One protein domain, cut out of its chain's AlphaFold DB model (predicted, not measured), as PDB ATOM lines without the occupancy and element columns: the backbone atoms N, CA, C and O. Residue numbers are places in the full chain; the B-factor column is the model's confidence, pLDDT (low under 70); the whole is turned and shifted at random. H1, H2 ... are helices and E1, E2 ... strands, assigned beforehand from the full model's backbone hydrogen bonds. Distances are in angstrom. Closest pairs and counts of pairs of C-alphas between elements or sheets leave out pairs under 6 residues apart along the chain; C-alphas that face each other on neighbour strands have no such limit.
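Overview. This is residues 13 to 162 of the 327 residues of an uncharacterized protein of Salarias fasciatus (UniProt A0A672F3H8). Amid little regular structure, a twisted antiparallel sheet, E3 E2 E1 E8 E5 E7 E6, is partly covered by the small antiparallel sheet E4 E9, a sandwich only partly face to face. Mostly strand, the printed part has 150 residues, 54 in named elements: E1 E2 E3 E4 E5 H1 E6 E7 E8 E9. It is compact, radius of gyration of the C-alphas 15.5 A, spanning 46 by 34 by 25 A.

Along the chain. E3 is residues 34 to 38, E2 23 to 28, E1 13 to 18, E8 142 to 148 (20.9 A long), E5 65 to 68, E7 109 to 112, E6 101 to 103, E4 47 to 52, E9 156 to 161, helix H1 78 to 84. C-alpha 13 is at (99.257, 183.660, 114.164), C-alpha 161 at (110.038, 199.368, 107.454).

Arrangement. E1 E2 E3 form a meander, successive antiparallel neighbours. Within hydrogen-bond range are N 15 and O 145 of E1 and E8, 3.0 A, and N 50 and O 158 of E4 and E9, 2.8 A. The closest C-alphas of E1 and E9, Val 15 and Gly 158, are 6.6 A apart. E5, H1, E6 form a split strand-helix-strand unit, E7 between the strands, its crossover right-handed. H1 only grazes the sheet with residues 80 to 84; every O i to N i+4 pair is within range.

Size, cuts and confidence. The printed part has no cut. E4 to E5, H1 to E6 and E7 to E8 are long links. Residues 53 to 61 and 69 to 83, among others, are under 70 in pLDDT.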
ATOM      1  N   VAL A  13      99.099 183.091 115.513       83.31
ATOM      2  CA  VAL A  13      99.257 183.660 114.164       83.31
ATOM      3  C   VAL A  13     100.642 183.357 113.610       83.31
ATOM      4  O   VAL A  13     101.653 183.651 114.249       83.31
ATOM      5  N   GLY A  14     100.679 182.799 112.400       84.31
ATOM      6  CA  GLY A  14     101.892 182.660 111.599       84.31
ATOM      7  C   GLY A  14     102.025 183.829 110.631       84.31
ATOM      8  O   GLY A  14     101.085 184.118 109.886       84.31
ATOM      9  N   VAL A  15     103.181 184.492 110.627       82.44
ATOM     10  CA  VAL A  15     103.499 185.580 109.693       82.44
ATOM     11  C   VAL A  15     104.546 185.079 108.702       82.44
ATOM     12  O   VAL A  15     105.629 184.650 109.100       82.44
ATOM     13  N   PHE A  16     104.221 185.123 107.410       85.25
ATOM     14  CA  PHE A  16     105.112 184.739 106.315       85.25
ATOM     15  C   PHE A  16     105.392 185.937 105.413       85.25
ATOM     16  O   PHE A  16     104.461 186.631 104.997       85.25
ATOM     17  N   VAL A  17     106.661 186.147 105.071       81.81
ATOM     18  CA  VAL A  17     107.084 187.212 104.158       81.81
ATOM     19  C   VAL A  17     107.905 186.614 103.020       81.81
ATOM     20  O   VAL A  17     108.890 185.913 103.256       81.81
ATOM     21  N   ASP A  18     107.494 186.916 101.790       86.94
ATOM     22  CA  ASP A  18     108.274 186.715 100.569       86.94
ATOM     23  C   ASP A  18     108.742 188.094 100.101       86.94
ATOM     24  O   ASP A  18     107.987 188.828  99.457       86.94
ATOM     25  N   TYR A  19     109.950 188.488 100.518       83.81
ATOM     26  CA  TYR A  19     110.468 189.831 100.250       83.81
ATOM     27  C   TYR A  19     110.649 190.037  98.741       83.81
ATOM     28  O   TYR A  19     110.143 190.997  98.168       83.81
ATOM     29  N   ASP A  20     111.302 189.085  98.077       85.94
ATOM     30  CA  ASP A  20     111.600 189.183  96.646       85.94
ATOM     31  C   ASP A  20     110.334 189.015  95.787       85.94
ATOM     32  O   ASP A  20     110.204 189.630  94.731       85.94
ATOM     33  N   GLY A  21     109.371 188.214  96.259       82.50
ATOM     34  CA  GLY A  21     108.064 188.040  95.626       82.50
ATOM     35  C   GLY A  21     107.035 189.132  95.945       82.50
ATOM     36  O   GLY A  21     105.932 189.096  95.398       82.50
ATOM     37  N   GLY A  22     107.353 190.087  96.826       85.94
ATOM     38  CA  GLY A  22     106.460 191.195  97.167       85.94
ATOM     39  C   GLY A  22     105.190 190.772  97.910       85.94
ATOM     40  O   GLY A  22     104.095 191.235  97.573       85.94
ATOM     41  N   GLN A  23     105.298 189.873  98.893       86.88
ATOM     42  CA  GLN A  23     104.142 189.344  99.626       86.88
ATOM     43  C   GLN A  23     104.352 189.306 101.148       86.88
ATOM     44  O   GLN A  23     105.398 188.886 101.637       86.88
ATOM     45  N   VAL A  24     103.303 189.656 101.903       86.00
ATOM     46  CA  VAL A  24     103.177 189.394 103.351       86.00
ATOM     47  C   VAL A  24     101.859 188.673 103.599       86.00
ATOM     48  O   VAL A  24     100.811 189.162 103.190       86.00
ATOM     49  N   SER A  25     101.889 187.525 104.267       85.00
ATOM     50  CA  SER A  25     100.705 186.700 104.535       85.00
ATOM     51  C   SER A  25     100.590 186.317 106.006       85.00
ATOM     52  O   SER A  25     101.594 186.099 106.684       85.00
ATOM     53  N   PHE A  26      99.352 186.192 106.473       85.38
ATOM     54  CA  PHE A  26      98.985 185.878 107.849       85.38
ATOM     55  C   PHE A  26      98.132 184.620 107.871       85.38
ATOM     56  O   PHE A  26      97.172 184.512 107.107       85.38
ATOM     57  N   TYR A  27      98.451 183.694 108.766       82.25
ATOM     58  CA  TYR A  27      97.781 182.403 108.872       82.25
ATOM     59  C   TYR A  27      97.343 182.141 110.307       82.25
ATOM     60  O   TYR A  27      98.041 182.517 111.248       82.25
ATOM     61  N   ASN A  28      96.225 181.441 110.478       82.69
ATOM     62  CA  ASN A  28      95.930 180.770 111.736       82.69
ATOM     63  C   ASN A  28      96.940 179.623 111.867       82.69
ATOM     64  O   ASN A  28      96.905 178.678 111.079       82.69
ATOM     65  N   ALA A  29      97.877 179.717 112.810       76.31
ATOM     66  CA  ALA A  29      98.973 178.753 112.911       76.31
ATOM     67  C   ALA A  29      98.513 177.371 113.408       76.31
ATOM     68  O   ALA A  29      99.201 176.377 113.169       76.31
ATOM     69  N   ASP A  30      97.348 177.300 114.059       78.19
ATOM     70  CA  ASP A  30      96.774 176.052 114.557       78.19
ATOM     71  C   ASP A  30      96.055 175.282 113.442       78.19
ATOM     72  O   ASP A  30      96.166 174.055 113.350       78.19
ATOM     73  N   THR A  31      95.334 175.987 112.562       75.94
ATOM     74  CA  THR A  31      94.553 175.354 111.483       75.94
ATOM     75  C   THR A  31      95.277 175.318 110.135       75.94
ATOM     76  O   THR A  31      95.045 174.407 109.329       75.94
ATOM     77  N   GLY A  32      96.194 176.262 109.908       74.75
ATOM     78  CA  GLY A  32      96.871 176.509 108.636       74.75
ATOM     79  C   GLY A  32      96.067 177.327 107.632       74.75
ATOM     80  O   GLY A  32      96.494 177.448 106.484       74.75
ATOM     81  N   ASP A  33      94.925 177.877 108.043       78.19
ATOM     82  CA  ASP A  33      94.074 178.678 107.168       78.19
ATOM     83  C   ASP A  33      94.678 180.069 106.951       78.19
ATOM     84  O   ASP A  33      95.160 180.709 107.891       78.19
ATOM     85  N   LEU A  34      94.647 180.546 105.702       79.62
ATOM     86  CA  LEU A  34      95.034 181.915 105.364       79.62
ATOM     87  C   LEU A  34      94.019 182.885 105.974       79.62
ATOM     88  O   LEU A  34      92.830 182.821 105.666       79.62
ATOM     89  N   LEU A  35      94.504 183.801 106.805       77.75
ATOM     90  CA  LEU A  35      93.712 184.898 107.352       77.75
ATOM     91  C   LEU A  35      93.660 186.054 106.353       77.75
ATOM     92  O   LEU A  35      92.586 186.562 106.047       77.75
ATOM     93  N   TYR A  36      94.827 186.467 105.847       80.94
ATOM     94  CA  TYR A  36      94.944 187.562 104.886       80.94
ATOM     95  C   TYR A  36      96.316 187.571 104.199       80.94
ATOM     96  O   TYR A  36      97.303 187.125 104.785       80.94
ATOM     97  N   ALA A  37      96.400 188.128 102.988       73.81
ATOM     98  CA  ALA A  37      97.664 188.364 102.295       73.81
ATOM     99  C   ALA A  37      97.689 189.735 101.606       73.81
ATOM    100  O   ALA A  37      96.764 190.107 100.886       73.81
ATOM    101  N   PHE A  38      98.790 190.457 101.786       76.69
ATOM    102  CA  PHE A  38      99.186 191.577 100.943       76.69
ATOM    103  C   PHE A  38     100.058 191.034  99.812       76.69
ATOM    104  O   PHE A  38     101.052 190.360 100.072       76.69
ATOM    105  N   THR A  39      99.680 191.313  98.568       84.75
ATOM    106  CA  THR A  39     100.413 190.905  97.362       84.75
ATOM    107  C   THR A  39     100.840 192.125  96.562       84.75
ATOM    108  O   THR A  39     100.250 193.197  96.711       84.75
ATOM    109  N   SER A  40     101.821 191.948  95.673       83.00
ATOM    110  CA  SER A  40     102.336 193.022  94.810       83.00
ATOM    111  C   SER A  40     102.919 194.195  95.606       83.00
ATOM    112  O   SER A  40     102.825 195.351  95.201       83.00
ATOM    113  N   CYS A  41     103.499 193.900  96.767       77.69
ATOM    114  CA  CYS A  41     104.224 194.869  97.566       77.69
ATOM    115  C   CYS A  41     105.608 195.117  96.958       77.69
ATOM    116  O   CYS A  41     106.320 194.174  96.630       77.69
ATOM    117  N   SER A  42     106.020 196.378  96.881       78.94
ATOM    118  CA  SER A  42     107.396 196.741  96.538       78.94
ATOM    119  C   SER A  42     108.161 197.067  97.815       78.94
ATOM    120  O   SER A  42     107.868 198.066  98.479       78.94
ATOM    121  N   PHE A  43     109.139 196.233  98.175       79.19
ATOM    122  CA  PHE A  43     109.998 196.469  99.333       79.19
ATOM    123  C   PHE A  43     111.352 197.025  98.891       79.19
ATOM    124  O   PHE A  43     112.094 196.396  98.143       79.19
ATOM    125  N   SER A  44     111.673 198.223  99.370       77.88
ATOM    126  CA  SER A  44     112.935 198.925  99.105       77.88
ATOM    127  C   SER A  44     113.786 199.110 100.363       77.88
ATOM    128  O   SER A  44     114.870 199.678 100.301       77.88
ATOM    129  N   GLU A  45     113.274 198.682 101.516       78.12
ATOM    130  CA  GLU A  45     113.842 198.910 102.843       78.12
ATOM    131  C   GLU A  45     113.783 197.620 103.657       78.12
ATOM    132  O   GLU A  45     112.919 196.770 103.425       78.12
ATOM    133  N   LYS A  46     114.650 197.516 104.670       74.19
ATOM    134  CA  LYS A  46     114.608 196.413 105.631       74.19
ATOM    135  C   LYS A  46     113.252 196.332 106.324       74.19
ATOM    136  O   LYS A  46     112.705 197.350 106.755       74.19
ATOM    137  N   LEU A  47     112.759 195.106 106.479       70.56
ATOM    138  CA  LEU A  47     111.550 194.793 107.226       70.56
ATOM    139  C   LEU A  47     111.908 194.226 108.604       70.56
ATOM    140  O   LEU A  47     112.727 193.314 108.726       70.56
ATOM    141  N   PHE A  48     111.267 194.762 109.631       75.12
ATOM    142  CA  PHE A  48     111.384 194.373 111.030       75.12
ATOM    143  C   PHE A  48     110.080 193.734 111.481       75.12
ATOM    144  O   PHE A  48     109.030 194.320 111.224       75.12
ATOM    145  N   PRO A  49     110.089 192.598 112.191       74.69
ATOM    146  CA  PRO A  49     108.905 192.126 112.896       74.69
ATOM    147  C   PRO A  49     108.326 193.231 113.790       74.69
ATOM    148  O   PRO A  49     109.060 193.944 114.472       74.69
ATOM    149  N   TYR A  50     107.012 193.396 113.756       74.12
ATOM    150  CA  TYR A  50     106.278 194.462 114.426       74.12
ATOM    151  C   TYR A  50     105.213 193.851 115.330       74.12
ATOM    152  O   TYR A  50     104.424 193.015 114.883       74.12
ATOM    153  N   PHE A  51     105.174 194.291 116.590       72.88
ATOM    154  CA  PHE A  51     104.253 193.767 117.594       72.88
ATOM    155  C   PHE A  51     103.604 194.909 118.380       72.88
ATOM    156  O   PHE A  51     104.280 195.823 118.866       72.88
ATOM    157  N   SER A  52     102.286 194.830 118.539       80.44
ATOM    158  CA  SER A  52     101.494 195.721 119.383       80.44
ATOM    159  C   SER A  52     100.536 194.886 120.234       80.44
ATOM    160  O   SER A  52      99.575 194.325 119.700       80.44
ATOM    161  N   PRO A  53     100.760 194.771 121.556       65.88
ATOM    162  CA  PRO A  53      99.845 194.060 122.442       65.88
ATOM    163  C   PRO A  53      98.546 194.831 122.728       65.88
ATOM    164  O   PRO A  53      97.728 194.309 123.483       65.88
ATOM    165  N   CYS A  54      98.360 196.026 122.142       68.81
ATOM    166  CA  CYS A  54      97.321 197.008 122.476       68.81
ATOM    167  C   CYS A  54      97.348 197.433 123.960       68.81
ATOM    168  O   CYS A  54      98.168 196.957 124.743       68.81
ATOM    169  N   THR A  55      96.489 198.379 124.348       67.06
ATOM    170  CA  THR A  55      96.347 198.785 125.754       67.06
ATOM    171  C   THR A  55      95.711 197.675 126.588       67.06
ATOM    172  O   THR A  55      94.905 196.898 126.068       67.06
ATOM    173  N   SER A  56      96.019 197.623 127.885       65.69
ATOM    174  CA  SER A  56      95.481 196.603 128.804       65.69
ATOM    175  C   SER A  56      93.954 196.663 129.010       65.69
ATOM    176  O   SER A  56      93.345 195.655 129.363       65.69
ATOM    177  N   GLU A  57      93.349 197.847 128.855       68.38
ATOM    178  CA  GLU A  57      91.950 198.151 129.194       68.38
ATOM    179  C   GLU A  57      91.516 197.710 130.607       68.38
ATOM    180  O   GLU A  57      90.514 197.011 130.787       68.38
ATOM    181  N   GLY A  58      92.272 198.105 131.639       64.69
ATOM    182  CA  GLY A  58      91.933 197.770 133.029       64.69
ATOM    183  C   GLY A  58      92.117 196.280 133.330       64.69
ATOM    184  O   GLY A  58      91.326 195.687 134.061       64.69
ATOM    185  N   GLY A  59      93.132 195.668 132.713       66.19
ATOM    186  CA  GLY A  59      93.522 194.272 132.921       66.19
ATOM    187  C   GLY A  59      92.858 193.252 131.990       66.19
ATOM    188  O   GLY A  59      93.283 192.096 131.973       66.19
ATOM    189  N   LYS A  60      91.873 193.651 131.174       65.75
ATOM    190  CA  LYS A  60      91.163 192.754 130.239       65.75
ATOM    191  C   LYS A  60      92.053 192.194 129.122       65.75
ATOM    192  O   LYS A  60      91.773 191.114 128.617       65.75
ATOM    193  N   ASN A  61      93.118 192.906 128.759       66.19
ATOM    194  CA  ASN A  61      94.077 192.540 127.715       66.19
ATOM    195  C   ASN A  61      95.511 192.384 128.268       66.19
ATOM    196  O   ASN A  61      96.495 192.672 127.583       66.19
ATOM    197  N   SER A  62      95.622 191.951 129.527       72.69
ATOM    198  CA  SER A  62      96.885 191.822 130.274       72.69
ATOM    199  C   SER A  62      97.761 190.637 129.851       72.69
ATOM    200  O   SER A  62      98.943 190.604 130.189       72.69
ATOM    201  N   ALA A  63      97.217 189.675 129.097       76.81
ATOM    202  CA  ALA A  63      97.994 188.546 128.596       76.81
ATOM    203  C   ALA A  63      99.103 189.008 127.619       76.81
ATOM    204  O   ALA A  63      98.869 189.909 126.792       76.81
ATOM    205  N   PRO A  64     100.304 188.404 127.686       75.19
ATOM    206  CA  PRO A  64     101.412 188.764 126.811       75.19
ATOM    207  C   PRO A  64     101.217 188.252 125.381       75.19
ATOM    208  O   PRO A  64     100.586 187.224 125.151       75.19
ATOM    209  N   LEU A  65     101.815 188.954 124.416       68.25
ATOM    210  CA  LEU A  65     102.165 188.353 123.128       68.25
ATOM    211  C   LEU A  65     103.414 187.500 123.337       68.25
ATOM    212  O   LEU A  65     104.412 188.007 123.854       68.25
ATOM    213  N   VAL A  66     103.366 186.232 122.931       77.25
ATOM    214  CA  VAL A  66     104.466 185.278 123.128       77.25
ATOM    215  C   VAL A  66     104.999 184.814 121.776       77.25
ATOM    216  O   VAL A  66     104.292 184.177 121.003       77.25
ATOM    217  N   ILE A  67     106.260 185.105 121.469       74.06
ATOM    218  CA  ILE A  67     106.924 184.638 120.245       74.06
ATOM    219  C   ILE A  67     107.353 183.183 120.459       74.06
ATOM    220  O   ILE A  67     108.173 182.896 121.333       74.06
ATOM    221  N   THR A  68     106.811 182.248 119.678       72.38
ATOM    222  CA  THR A  68     107.116 180.815 119.847       72.38
ATOM    223  C   THR A  68     108.354 180.415 119.033       72.38
ATOM    224  O   THR A  68     108.392 180.659 117.827       72.38
ATOM    225  N   SER A  69     109.345 179.756 119.657       57.25
ATOM    226  CA  SER A  69     110.426 179.091 118.906       57.25
ATOM    227  C   SER A  69     109.906 177.823 118.233       57.25
ATOM    228  O   SER A  69     109.200 177.019 118.846       57.25
ATOM    229  N   LEU A  70     110.257 177.635 116.964       59.94
ATOM    230  CA  LEU A  70     109.716 176.570 116.118       59.94
ATOM    231  C   LEU A  70     110.409 175.213 116.297       59.94
ATOM    232  O   LEU A  70     109.964 174.229 115.705       59.94
ATOM    233  N   ASP A  71     111.413 175.132 117.172       53.38
ATOM    234  CA  ASP A  71     112.233 173.934 117.393       53.38
ATOM    235  C   ASP A  71     111.454 172.722 117.944       53.38
ATOM    236  O   ASP A  71     112.005 171.627 118.020       53.38
ATOM    237  N   HIS A  72     110.168 172.867 118.297       46.59
ATOM    238  CA  HIS A  72     109.373 171.785 118.897       46.59
ATOM    239  C   HIS A  72     108.000 171.478 118.272       46.59
ATOM    240  O   HIS A  72     107.234 170.717 118.862       46.59
ATOM    241  N   ILE A  73     107.649 171.986 117.081       46.41
ATOM    242  CA  ILE A  73     106.293 171.770 116.516       46.41
ATOM    243  C   ILE A  73     106.338 171.140 115.117       46.41
ATOM    244  O   ILE A  73     105.936 171.720 114.105       46.41
ATOM    245  N   LEU A  74     106.773 169.881 115.065       47.09
ATOM    246  CA  LEU A  74     106.575 169.004 113.910       47.09
ATOM    247  C   LEU A  74     105.296 168.180 114.101       47.09
ATOM    248  O   LEU A  74     105.337 167.098 114.680       47.09
ATOM    249  N   LYS A  75     104.161 168.710 113.612       48.69
ATOM    250  CA  LYS A  75     103.019 167.962 113.027       48.69
ATOM    251  C   LYS A  75     101.839 168.895 112.697       48.69
ATOM    252  O   LYS A  75     101.025 169.169 113.570       48.69
ATOM    253  N   LYS A  76     101.711 169.309 111.424       40.50
ATOM    254  CA  LYS A  76     100.503 169.183 110.558       40.50
ATOM    255  C   LYS A  76     100.547 170.107 109.318       40.50
ATOM    256  O   LYS A  76     100.867 171.281 109.414       40.50
ATOM    257  N   LYS A  77     100.116 169.519 108.186       49.41
ATOM    258  CA  LYS A  77      99.767 170.058 106.846       49.41
ATOM    259  C   LYS A  77     100.861 170.756 106.003       49.41
ATOM    260  O   LYS A  77     101.694 171.527 106.470       49.41
ATOM    261  N   VAL A  78     100.820 170.454 104.698       52.62
ATOM    262  CA  VAL A  78     101.892 170.630 103.692       52.62
ATOM    263  C   VAL A  78     102.274 172.093 103.412       52.62
ATOM    264  O   VAL A  78     103.443 172.357 103.143       52.62
ATOM    265  N   ALA A  79     101.340 173.049 103.497       49.00
ATOM    266  CA  ALA A  79     101.629 174.465 103.229       49.00
ATOM    267  C   ALA A  79     102.459 175.118 104.355       49.00
ATOM    268  O   ALA A  79     103.537 175.647 104.088       49.00
ATOM    269  N   LEU A  80     102.027 174.984 105.616       57.44
ATOM    270  CA  LEU A  80     102.773 175.475 106.783       57.44
ATOM    271  C   LEU A  80     104.097 174.733 106.983       57.44
ATOM    272  O   LEU A  80     105.094 175.349 107.342       57.44
ATOM    273  N   THR A  81     104.143 173.427 106.698       65.25
ATOM    274  CA  THR A  81     105.394 172.648 106.791       65.25
ATOM    275  C   THR A  81     106.472 173.209 105.854       65.25
ATOM    276  O   THR A  81     107.629 173.309 106.248       65.25
ATOM    277  N   LYS A  82     106.093 173.645 104.642       67.69
ATOM    278  CA  LYS A  82     107.016 174.310 103.709       67.69
ATOM    279  C   LYS A  82     107.408 175.717 104.161       67.69
ATOM    280  O   LYS A  82     108.532 176.115 103.911       67.69
ATOM    281  N   MET A  83     106.532 176.479 104.813       64.88
ATOM    282  CA  MET A  83     106.879 177.824 105.308       64.88
ATOM    283  C   MET A  83     107.780 177.773 106.545       64.88
ATOM    284  O   MET A  83     108.714 178.562 106.651       64.88
ATOM    285  N   ARG A  84     107.560 176.797 107.437       70.50
ATOM    286  CA  ARG A  84     108.384 176.560 108.633       70.50
ATOM    287  C   ARG A  84     109.846 176.241 108.315       70.50
ATOM    288  O   ARG A  84     110.688 176.443 109.176       70.50
ATOM    289  N   GLN A  85     110.177 175.815 107.093       77.94
ATOM    290  CA  GLN A  85     111.582 175.676 106.674       77.94
ATOM    291  C   GLN A  85     112.318 177.029 106.603       77.94
ATOM    292  O   GLN A  85     113.542 177.062 106.621       77.94
ATOM    293  N   PHE A  86     111.573 178.137 106.524       77.44
ATOM    294  CA  PHE A  86     112.081 179.509 106.564       77.44
ATOM    295  C   PHE A  86     111.937 180.134 107.961       77.44
ATOM    296  O   PHE A  86     111.934 181.356 108.095       77.44
ATOM    297  N   ALA A  87     111.748 179.313 108.999       73.12
ATOM    298  CA  ALA A  87     111.659 179.768 110.378       73.12
ATOM    299  C   ALA A  87     112.894 180.581 110.770       73.12
ATOM    300  O   ALA A  87     114.026 180.145 110.559       73.12
ATOM    301  N   VAL A  88     112.670 181.742 111.379       74.88
ATOM    302  CA  VAL A  88     113.736 182.589 111.915       74.88
ATOM    303  C   VAL A  88     113.507 182.865 113.388       74.88
ATOM    304  O   VAL A  88     112.374 182.982 113.859       74.88
ATOM    305  N   GLU A  89     114.604 183.007 114.120       79.81
ATOM    306  CA  GLU A  89     114.537 183.434 115.501       79.81
ATOM    307  C   GLU A  89     114.316 184.952 115.587       79.81
ATOM    308  O   GLU A  89     115.112 185.739 115.071       79.81
ATOM    309  N   VAL A  90     113.252 185.364 116.281       76.62
ATOM    310  CA  VAL A  90     112.947 186.774 116.562       76.62
ATOM    311  C   VAL A  90     113.018 187.033 118.065       76.62
ATOM    312  O   VAL A  90     112.490 186.251 118.860       76.62
ATOM    313  N   THR A  91     113.671 188.122 118.459       79.06
ATOM    314  CA  THR A  91     113.645 188.674 119.822       79.06
ATOM    315  C   THR A  91     113.237 190.140 119.771       79.06
ATOM    316  O   THR A  91     113.428 190.807 118.760       79.06
ATOM    317  N   LEU A  92     112.635 190.645 120.840       78.06
ATOM    318  CA  LEU A  92     112.155 192.024 120.936       78.06
ATOM    319  C   LEU A  92     113.310 192.988 121.223       78.06
ATOM    320  O   LEU A  92     114.194 192.664 122.017       78.06
ATOM    321  N   ASP A  93     113.296 194.167 120.598       86.19
ATOM    322  CA  ASP A  93     114.303 195.211 120.800       86.19
ATOM    323  C   ASP A  93     113.880 196.199 121.911       86.19
ATOM    324  O   ASP A  93     113.000 197.046 121.683       86.19
ATOM    325  N   PRO A  94     114.520 196.165 123.101       88.12
ATOM    326  CA  PRO A  94     114.198 197.062 124.207       88.12
ATOM    327  C   PRO A  94     114.445 198.540 123.901       88.12
ATOM    328  O   PRO A  94     113.861 199.399 124.566       88.12
ATOM    329  N   ASP A  95     115.285 198.866 122.915       86.44
ATOM    330  CA  ASP A  95     115.558 200.252 122.524       86.44
ATOM    331  C   ASP A  95     114.388 200.887 121.770       86.44
ATOM    332  O   ASP A  95     114.201 202.104 121.827       86.44
ATOM    333  N   THR A  96     113.556 200.060 121.135       84.62
ATOM    334  CA  THR A  96     112.360 200.502 120.405       84.62
ATOM    335  C   THR A  96     111.103 200.486 121.274       84.62
ATOM    336  O   THR A  96     110.164 201.238 121.015       84.62
ATOM    337  N   ALA A  97     111.084 199.677 122.338       83.75
ATOM    338  CA  ALA A  97     109.891 199.405 123.136       83.75
ATOM    339  C   ALA A  97     109.292 200.650 123.807       83.75
ATOM    340  O   ALA A  97     109.981 201.422 124.486       83.75
ATOM    341  N   HIS A  98     107.975 200.813 123.672       85.19
ATOM    342  CA  HIS A  98     107.243 201.864 124.365       85.19
ATOM    343  C   HIS A  98     107.408 201.780 125.893       85.19
ATOM    344  O   HIS A  98     107.368 200.679 126.430       85.19
ATOM    345  N   PRO A  99     107.520 202.900 126.640       88.44
ATOM    346  CA  PRO A  99     107.817 202.843 128.077       88.44
ATOM    347  C   PRO A  99     106.753 202.181 128.967       88.44
ATOM    348  O   PRO A  99     107.019 201.939 130.134       88.44
ATOM    349  N   ALA A 100     105.543 201.935 128.463       85.88
ATOM    350  CA  ALA A 100     104.525 201.156 129.183       85.88
ATOM    351  C   ALA A 100     104.677 199.635 128.986       85.88
ATOM    352  O   ALA A 100     104.055 198.859 129.698       85.88
ATOM    353  N   LEU A 101     105.510 199.195 128.036       83.19
ATOM    354  CA  LEU A 101     105.714 197.779 127.759       83.19
ATOM    355  C   LEU A 101     106.706 197.158 128.733       83.19
ATOM    356  O   LEU A 101     107.766 197.722 129.017       83.19
ATOM    357  N   VAL A 102     106.381 195.952 129.180       86.56
ATOM    358  CA  VAL A 102     107.284 195.091 129.937       86.56
ATOM    359  C   VAL A 102     107.699 193.936 129.035       86.56
ATOM    360  O   VAL A 102     106.852 193.255 128.456       86.56
ATOM    361  N   LEU A 103     109.012 193.752 128.886       87.56
ATOM    362  CA  LEU A 103     109.614 192.683 128.093       87.56
ATOM    363  C   LEU A 103     110.156 191.594 129.019       87.56
ATOM    364  O   LEU A 103     110.741 191.906 130.060       87.56
ATOM    365  N   SER A 104     110.008 190.326 128.635       86.12
ATOM    366  CA  SER A 104     110.685 189.226 129.326       86.12
ATOM    367  C   SER A 104     112.200 189.277 129.114       86.12
ATOM    368  O   SER A 104     112.696 189.818 128.124       86.12
ATOM    369  N   THR A 105     112.956 188.672 130.032       88.50
ATOM    370  CA  THR A 105     114.429 188.647 129.987       88.50
ATOM    371  C   THR A 105     114.982 187.960 128.734       88.50
ATOM    372  O   THR A 105     116.025 188.363 128.229       88.50
ATOM    373  N   ASP A 106     114.278 186.954 128.209       81.00
ATOM    374  CA  ASP A 106     114.627 186.258 126.962       81.00
ATOM    375  C   ASP A 106     114.226 187.036 125.689       81.00
ATOM    376  O   ASP A 106     114.550 186.622 124.576       81.00
ATOM    377  N   GLY A 107     113.521 188.164 125.836       81.19
ATOM    378  CA  GLY A 107     113.032 188.980 124.729       81.19
ATOM    379  C   GLY A 107     111.959 188.303 123.874       81.19
ATOM    380  O   GLY A 107     111.791 188.695 122.719       81.19
ATOM    381  N   LYS A 108     111.256 187.284 124.386       82.50
ATOM    382  CA  LYS A 108     110.209 186.543 123.653       82.50
ATOM    383  C   LYS A 108     108.783 186.924 124.041       82.50
ATOM    384  O   LYS A 108     107.853 186.508 123.356       82.50
ATOM    385  N   GLN A 109     108.595 187.695 125.108       84.12
ATOM    386  CA  GLN A 109     107.276 188.086 125.600       84.12
ATOM    387  C   GLN A 109     107.172 189.594 125.775       84.12
ATOM    388  O   GLN A 109     108.129 190.258 126.184       84.12
ATOM    389  N   VAL A 110     105.978 190.118 125.508       81.12
ATOM    390  CA  VAL A 110     105.646 191.521 125.748       81.12
ATOM    391  C   VAL A 110     104.198 191.696 126.170       81.12
ATOM    392  O   VAL A 110     103.291 191.127 125.564       81.12
ATOM    393  N   TYR A 111     103.983 192.536 127.177       78.00
ATOM    394  CA  TYR A 111     102.662 192.981 127.612       78.00
ATOM    395  C   TYR A 111     102.690 194.461 128.011       78.00
ATOM    396  O   TYR A 111     103.753 195.029 128.272       78.00
ATOM    397  N   ASP A 112     101.518 195.095 128.025       80.44
ATOM    398  CA  ASP A 112     101.342 196.439 128.580       80.44
ATOM    399  C   ASP A 112     101.250 196.341 130.107       80.44
ATOM    400  O   ASP A 112     100.369 195.666 130.636       80.44
ATOM    401  N   GLY A 113     102.185 196.980 130.806       78.75
ATOM    402  CA  GLY A 113     102.276 196.957 132.261       78.75
ATOM    403  C   GLY A 113     101.432 198.018 132.965       78.75
ATOM    404  O   GLY A 113     101.664 198.237 134.152       78.75
ATOM    405  N   ASP A 114     100.541 198.720 132.252       74.19
ATOM    406  CA  ASP A 114      99.685 199.835 132.715       74.19
ATOM    407  C   ASP A 114     100.427 201.109 133.129       74.19
ATOM    408  O   ASP A 114      99.926 202.230 132.998       74.19
ATOM    409  N   VAL A 115     101.650 200.954 133.621       84.06
ATOM    410  CA  VAL A 115     102.465 202.021 134.172       84.06
ATOM    411  C   VAL A 115     103.563 202.378 133.188       84.06
ATOM    412  O   VAL A 115     104.401 201.564 132.800       84.06
ATOM    413  N   ARG A 116     103.607 203.659 132.825       86.75
ATOM    414  CA  ARG A 116     104.686 204.209 132.011       86.75
ATOM    415  C   ARG A 116     105.974 204.292 132.835       86.75
ATOM    416  O   ARG A 116     106.074 205.087 133.768       86.75
ATOM    417  N   GLN A 117     106.980 203.517 132.455       87.19
ATOM    418  CA  GLN A 117     108.295 203.499 133.092       87.19
ATOM    419  C   GLN A 117     109.102 204.763 132.751       87.19
ATOM    420  O   GLN A 117     108.988 205.333 131.659       87.19
ATOM    421  N   LYS A 118     109.961 205.198 133.681       90.00
ATOM    422  CA  LYS A 118     110.925 206.286 133.452       90.00
ATOM    423  C   LYS A 118     112.186 205.719 132.797       90.00
ATOM    424  O   LYS A 118     113.075 205.234 133.487       90.00
ATOM    425  N   LEU A 119     112.248 205.785 131.469       85.62
ATOM    426  CA  LEU A 119     113.383 205.314 130.670       85.62
ATOM    427  C   LEU A 119     114.187 206.493 130.093       85.62
ATOM    428  O   LEU A 119     113.600 207.547 129.826       85.62
ATOM    429  N   PRO A 120     115.505 206.335 129.862       86.00
ATOM    430  CA  PRO A 120     116.314 207.355 129.203       86.00
ATOM    431  C   PRO A 120     115.825 207.634 127.774       86.00
ATOM    432  O   PRO A 120     115.210 206.785 127.117       86.00
ATOM    433  N   TYR A 121     116.116 208.843 127.283       83.06
ATOM    434  CA  TYR A 121     115.829 209.232 125.902       83.06
ATOM    435  C   TYR A 121     116.539 208.273 124.937       83.06
ATOM    436  O   TYR A 121     117.760 208.158 124.965       83.06
ATOM    437  N   ASN A 122     115.780 207.632 124.049       80.75
ATOM    438  CA  ASN A 122     116.308 206.911 122.895       80.75
ATOM    439  C   ASN A 122     115.478 207.321 121.662       80.75
ATOM    440  O   ASN A 122     114.245 207.250 121.735       80.75
ATOM    441  N   PRO A 123     116.103 207.797 120.566       78.06
ATOM    442  CA  PRO A 123     115.381 208.233 119.369       78.06
ATOM    443  C   PRO A 123     114.656 207.090 118.643       78.06
ATOM    444  O   PRO A 123     113.664 207.348 117.976       78.06
ATOM    445  N   LYS A 124     115.083 205.833 118.818       78.38
ATOM    446  CA  LYS A 124     114.417 204.654 118.239       78.38
ATOM    447  C   LYS A 124     113.151 204.239 118.998       78.38
ATOM    448  O   LYS A 124     112.393 203.397 118.524       78.38
ATOM    449  N   ARG A 125     112.933 204.790 120.198       85.00
ATOM    450  CA  ARG A 125     111.884 204.352 121.121       85.00
ATOM    451  C   ARG A 125     110.517 204.885 120.722       85.00
ATOM    452  O   ARG A 125     110.317 206.100 120.669       85.00
ATOM    453  N   PHE A 126     109.532 203.999 120.598       76.00
ATOM    454  CA  PHE A 126     108.141 204.408 120.454       76.00
ATOM    455  C   PHE A 126     107.682 205.179 121.688       76.00
ATOM    456  O   PHE A 126     107.717 204.691 122.812       76.00
ATOM    457  N   ARG A 127     107.234 206.422 121.506       74.81
ATOM    458  CA  ARG A 127     106.807 207.268 122.636       74.81
ATOM    459  C   ARG A 127     105.316 207.302 122.851       74.81
ATOM    460  O   ARG A 127     104.893 207.535 123.983       74.81
ATOM    461  N   ARG A 128     104.562 207.164 121.765       71.06
ATOM    462  CA  ARG A 128     103.128 207.446 121.730       71.06
ATOM    463  C   ARG A 128     102.268 206.209 121.494       71.06
ATOM    464  O   ARG A 128     101.172 206.161 122.047       71.06
ATOM    465  N   CYS A 129     102.750 205.251 120.703       71.56
ATOM    466  CA  CYS A 129     102.071 203.984 120.430       71.56
ATOM    467  C   CYS A 129     102.697 202.860 121.264       71.56
ATOM    468  O   CYS A 129     103.922 202.803 121.379       71.56
ATOM    469  N   VAL A 130     101.867 201.981 121.831       72.44
ATOM    470  CA  VAL A 130     102.270 200.868 122.711       72.44
ATOM    471  C   VAL A 130     102.809 199.708 121.862       72.44
ATOM    472  O   VAL A 130     102.172 198.673 121.708       72.44
ATOM    473  N   ASN A 131     103.968 199.929 121.236       80.75
ATOM    474  CA  ASN A 131     104.563 199.045 120.229       80.75
ATOM    475  C   ASN A 131     106.010 198.680 120.587       80.75
ATOM    476  O   ASN A 131     106.653 199.354 121.399       80.75
ATOM    477  N   VAL A 132     106.532 197.652 119.919       79.56
ATOM    478  CA  VAL A 132     107.944 197.243 119.946       79.56
ATOM    479  C   VAL A 132     108.318 196.580 118.611       79.56
ATOM    480  O   VAL A 132     107.479 195.921 117.990       79.56
ATOM    481  N   LEU A 133     109.557 196.777 118.146       81.94
ATOM    482  CA  LEU A 133     110.110 196.076 116.981       81.94
ATOM    483  C   LEU A 133     110.882 194.822 117.407       81.94
ATOM    484  O   LEU A 133     111.404 194.735 118.520       81.94
ATOM    485  N   GLY A 134     110.994 193.862 116.492       76.44
ATOM    486  CA  GLY A 134     111.997 192.808 116.573       76.44
ATOM    487  C   GLY A 134     113.411 193.378 116.420       76.44
ATOM    488  O   GLY A 134     113.620 194.374 115.734       76.44
ATOM    489  N   LYS A 135     114.391 192.737 117.052       81.06
ATOM    490  CA  LYS A 135     115.809 193.110 116.997       81.06
ATOM    491  C   LYS A 135     116.453 192.733 115.661       81.06
ATOM    492  O   LYS A 135     117.374 193.401 115.199       81.06
ATOM    493  N   GLN A 136     115.983 191.650 115.052       82.88
ATOM    494  CA  GLN A 136     116.413 191.168 113.746       82.88
ATOM    495  C   GLN A 136     115.691 191.934 112.627       82.88
ATOM    496  O   GLN A 136     114.502 192.233 112.729       82.88
ATOM    497  N   SER A 137     116.413 192.203 111.537       75.69
ATOM    498  CA  SER A 137     115.911 192.882 110.337       75.69
ATOM    499  C   SER A 137     116.208 192.056 109.091       75.69
ATOM    500  O   SER A 137     117.278 191.446 109.024       75.69
ATOM    501  N   PHE A 138     115.349 192.123 108.078       76.62
ATOM    502  CA  PHE A 138     115.503 191.351 106.841       76.62
ATOM    503  C   PHE A 138     115.470 192.261 105.608       76.62
ATOM    504  O   PHE A 138     114.621 193.144 105.520       76.62
ATOM    505  N   SER A 139     116.388 192.051 104.658       76.12
ATOM    506  CA  SER A 139     116.510 192.840 103.413       76.12
ATOM    507  C   SER A 139     116.428 192.013 102.123       76.12
ATOM    508  O   SER A 139     116.621 192.570 101.048       76.12
ATOM    509  N   SER A 140     116.215 190.699 102.222       72.50
ATOM    510  CA  SER A 140     116.045 189.772 101.093       72.50
ATOM    511  C   SER A 140     115.560 188.401 101.587       72.50
ATOM    512  O   SER A 140     115.636 188.108 102.786       72.50
ATOM    513  N   GLY A 141     115.087 187.546 100.675       82.00
ATOM    514  CA  GLY A 141     114.730 186.157 100.969       82.00
ATOM    515  C   GLY A 141     113.339 185.952 101.583       82.00
ATOM    516  O   GLY A 141     112.456 186.810 101.515       82.00
ATOM    517  N   LYS A 142     113.135 184.762 102.165       81.25
ATOM    518  CA  LYS A 142     111.865 184.308 102.757       81.25
ATOM    519  C   LYS A 142     112.065 184.006 104.231       81.25
ATOM    520  O   LYS A 142     113.067 183.388 104.591       81.25
ATOM    521  N   PHE A 143     111.116 184.411 105.064       78.69
ATOM    522  CA  PHE A 143     111.201 184.224 106.513       78.69
ATOM    523  C   PHE A 143     109.822 184.026 107.142       78.69
ATOM    524  O   PHE A 143     108.799 184.495 106.632       78.69
ATOM    525  N   TYR A 144     109.813 183.294 108.253       76.12
ATOM    526  CA  TYR A 144     108.610 182.881 108.964       76.12
ATOM    527  C   TYR A 144     108.806 182.954 110.484       76.12
ATOM    528  O   TYR A 144     109.835 182.514 110.999       76.12
ATOM    529  N   PHE A 145     107.809 183.470 111.206       74.69
ATOM    530  CA  PHE A 145     107.761 183.453 112.673       74.69
ATOM    531  C   PHE A 145     106.317 183.305 113.183       74.69
ATOM    532  O   PHE A 145     105.358 183.629 112.478       74.69
ATOM    533  N   GLU A 146     106.163 182.807 114.413       80.94
ATOM    534  CA  GLU A 146     104.862 182.574 115.058       80.94
ATOM    535  C   GLU A 146     104.714 183.395 116.347       80.94
ATOM    536  O   GLU A 146     105.658 183.517 117.133       80.94
ATOM    537  N   VAL A 147     103.504 183.917 116.581       69.81
ATOM    538  CA  VAL A 147     103.129 184.644 117.803       69.81
ATOM    539  C   VAL A 147     101.874 184.021 118.406       69.81
ATOM    540  O   VAL A 147     100.834 183.937 117.753       69.81
ATOM    541  N   GLU A 148     101.970 183.589 119.654       78.69
ATOM    542  CA  GLU A 148     100.847 183.176 120.483       78.69
ATOM    543  C   GLU A 148     100.175 184.413 121.092       78.69
ATOM    544  O   GLU A 148     100.824 185.292 121.669       78.69
ATOM    545  N   VAL A 149      98.858 184.485 120.906       63.88
ATOM    546  CA  VAL A 149      98.005 185.632 121.261       63.88
ATOM    547  C   VAL A 149      96.893 185.234 122.235       63.88
ATOM    548  O   VAL A 149      95.939 185.980 122.465       63.88
ATOM    549  N   LYS A 150      96.990 184.026 122.796       74.69
ATOM    550  CA  LYS A 150      95.987 183.444 123.680       74.69
ATOM    551  C   LYS A 150      95.723 184.345 124.888       74.69
ATOM    552  O   LYS A 150      96.642 184.811 125.551       74.69
ATOM    553  N   GLY A 151      94.445 184.580 125.181       61.16
ATOM    554  CA  GLY A 151      94.021 185.429 126.299       61.16
ATOM    555  C   GLY A 151      94.080 186.935 126.021       61.16
ATOM    556  O   GLY A 151      93.758 187.715 126.915       61.16
ATOM    557  N   LYS A 152      94.453 187.359 124.805       54.31
ATOM    558  CA  LYS A 152      94.375 188.761 124.377       54.31
ATOM    559  C   LYS A 152      93.065 189.048 123.658       54.31
ATOM    560  O   LYS A 152      92.645 188.285 122.793       54.31
ATOM    561  N   THR A 153      92.453 190.185 123.972       63.16
ATOM    562  CA  THR A 153      91.213 190.650 123.328       63.16
ATOM    563  C   THR A 153      91.473 191.607 122.161       63.16
ATOM    564  O   THR A 153      90.597 191.778 121.317       63.16
ATOM    565  N   ALA A 154      92.673 192.198 122.082       56.22
ATOM    566  CA  ALA A 154      93.120 193.059 120.985       56.22
ATOM    567  C   ALA A 154      94.646 192.982 120.809       56.22
ATOM    568  O   ALA A 154      95.389 192.947 121.795       56.22
ATOM    569  N   TRP A 155      95.115 192.941 119.558       74.62
ATOM    570  CA  TRP A 155      96.538 192.903 119.202       74.62
ATOM    571  C   TRP A 155      96.758 193.201 117.712       74.62
ATOM    572  O   TRP A 155      95.871 192.987 116.886       74.62
ATOM    573  N   THR A 156      97.979 193.620 117.371       70.38
ATOM    574  CA  THR A 156      98.476 193.720 115.989       70.38
ATOM    575  C   THR A 156      99.857 193.074 115.900       70.38
ATOM    576  O   THR A 156     100.730 193.361 116.719       70.38
ATOM    577  N   VAL A 157     100.083 192.229 114.892       61.59
ATOM    578  CA  VAL A 157     101.395 191.629 114.585       61.59
ATOM    579  C   VAL A 157     101.679 191.736 113.088       61.59
ATOM    580  O   VAL A 157     100.749 191.712 112.285       61.59
ATOM    581  N   GLY A 158     102.943 191.862 112.691       81.06
ATOM    582  CA  GLY A 158     103.322 191.959 111.279       81.06
ATOM    583  C   GLY A 158     104.789 192.302 111.074       81.06
ATOM    584  O   GLY A 158     105.633 191.904 111.870       81.06
ATOM    585  N   VAL A 159     105.091 193.044 110.007       74.44
ATOM    586  CA  VAL A 159     106.421 193.605 109.740       74.44
ATOM    587  C   VAL A 159     106.333 195.097 109.399       74.44
ATOM    588  O   VAL A 159     105.306 195.560 108.909       74.44
ATOM    589  N   ALA A 160     107.400 195.848 109.654       72.62
ATOM    590  CA  ALA A 160     107.498 197.293 109.475       72.62
ATOM    591  C   ALA A 160     108.822 197.693 108.806       72.62
ATOM    592  O   ALA A 160     109.836 197.033 108.992       72.62
ATOM    593  N   LYS A 161     108.820 198.792 108.047       74.56
ATOM    594  CA  LYS A 161     110.038 199.368 107.454       74.56
ATOM    595  C   LYS A 161     110.981 199.932 108.522       74.56
ATOM    596  O   LYS A 161     110.521 200.396 109.560       74.56
ATOM    597  N   GLU A 162     112.279 199.984 108.223       64.50
ATOM    598  CA  GLU A 162     113.290 200.626 109.081       64.50
ATOM    599  C   GLU A 162     112.961 202.093 109.398       64.50
ATOM    600  O   GLU A 162     113.112 202.535 110.533       64.50
TER     601      GLU A 162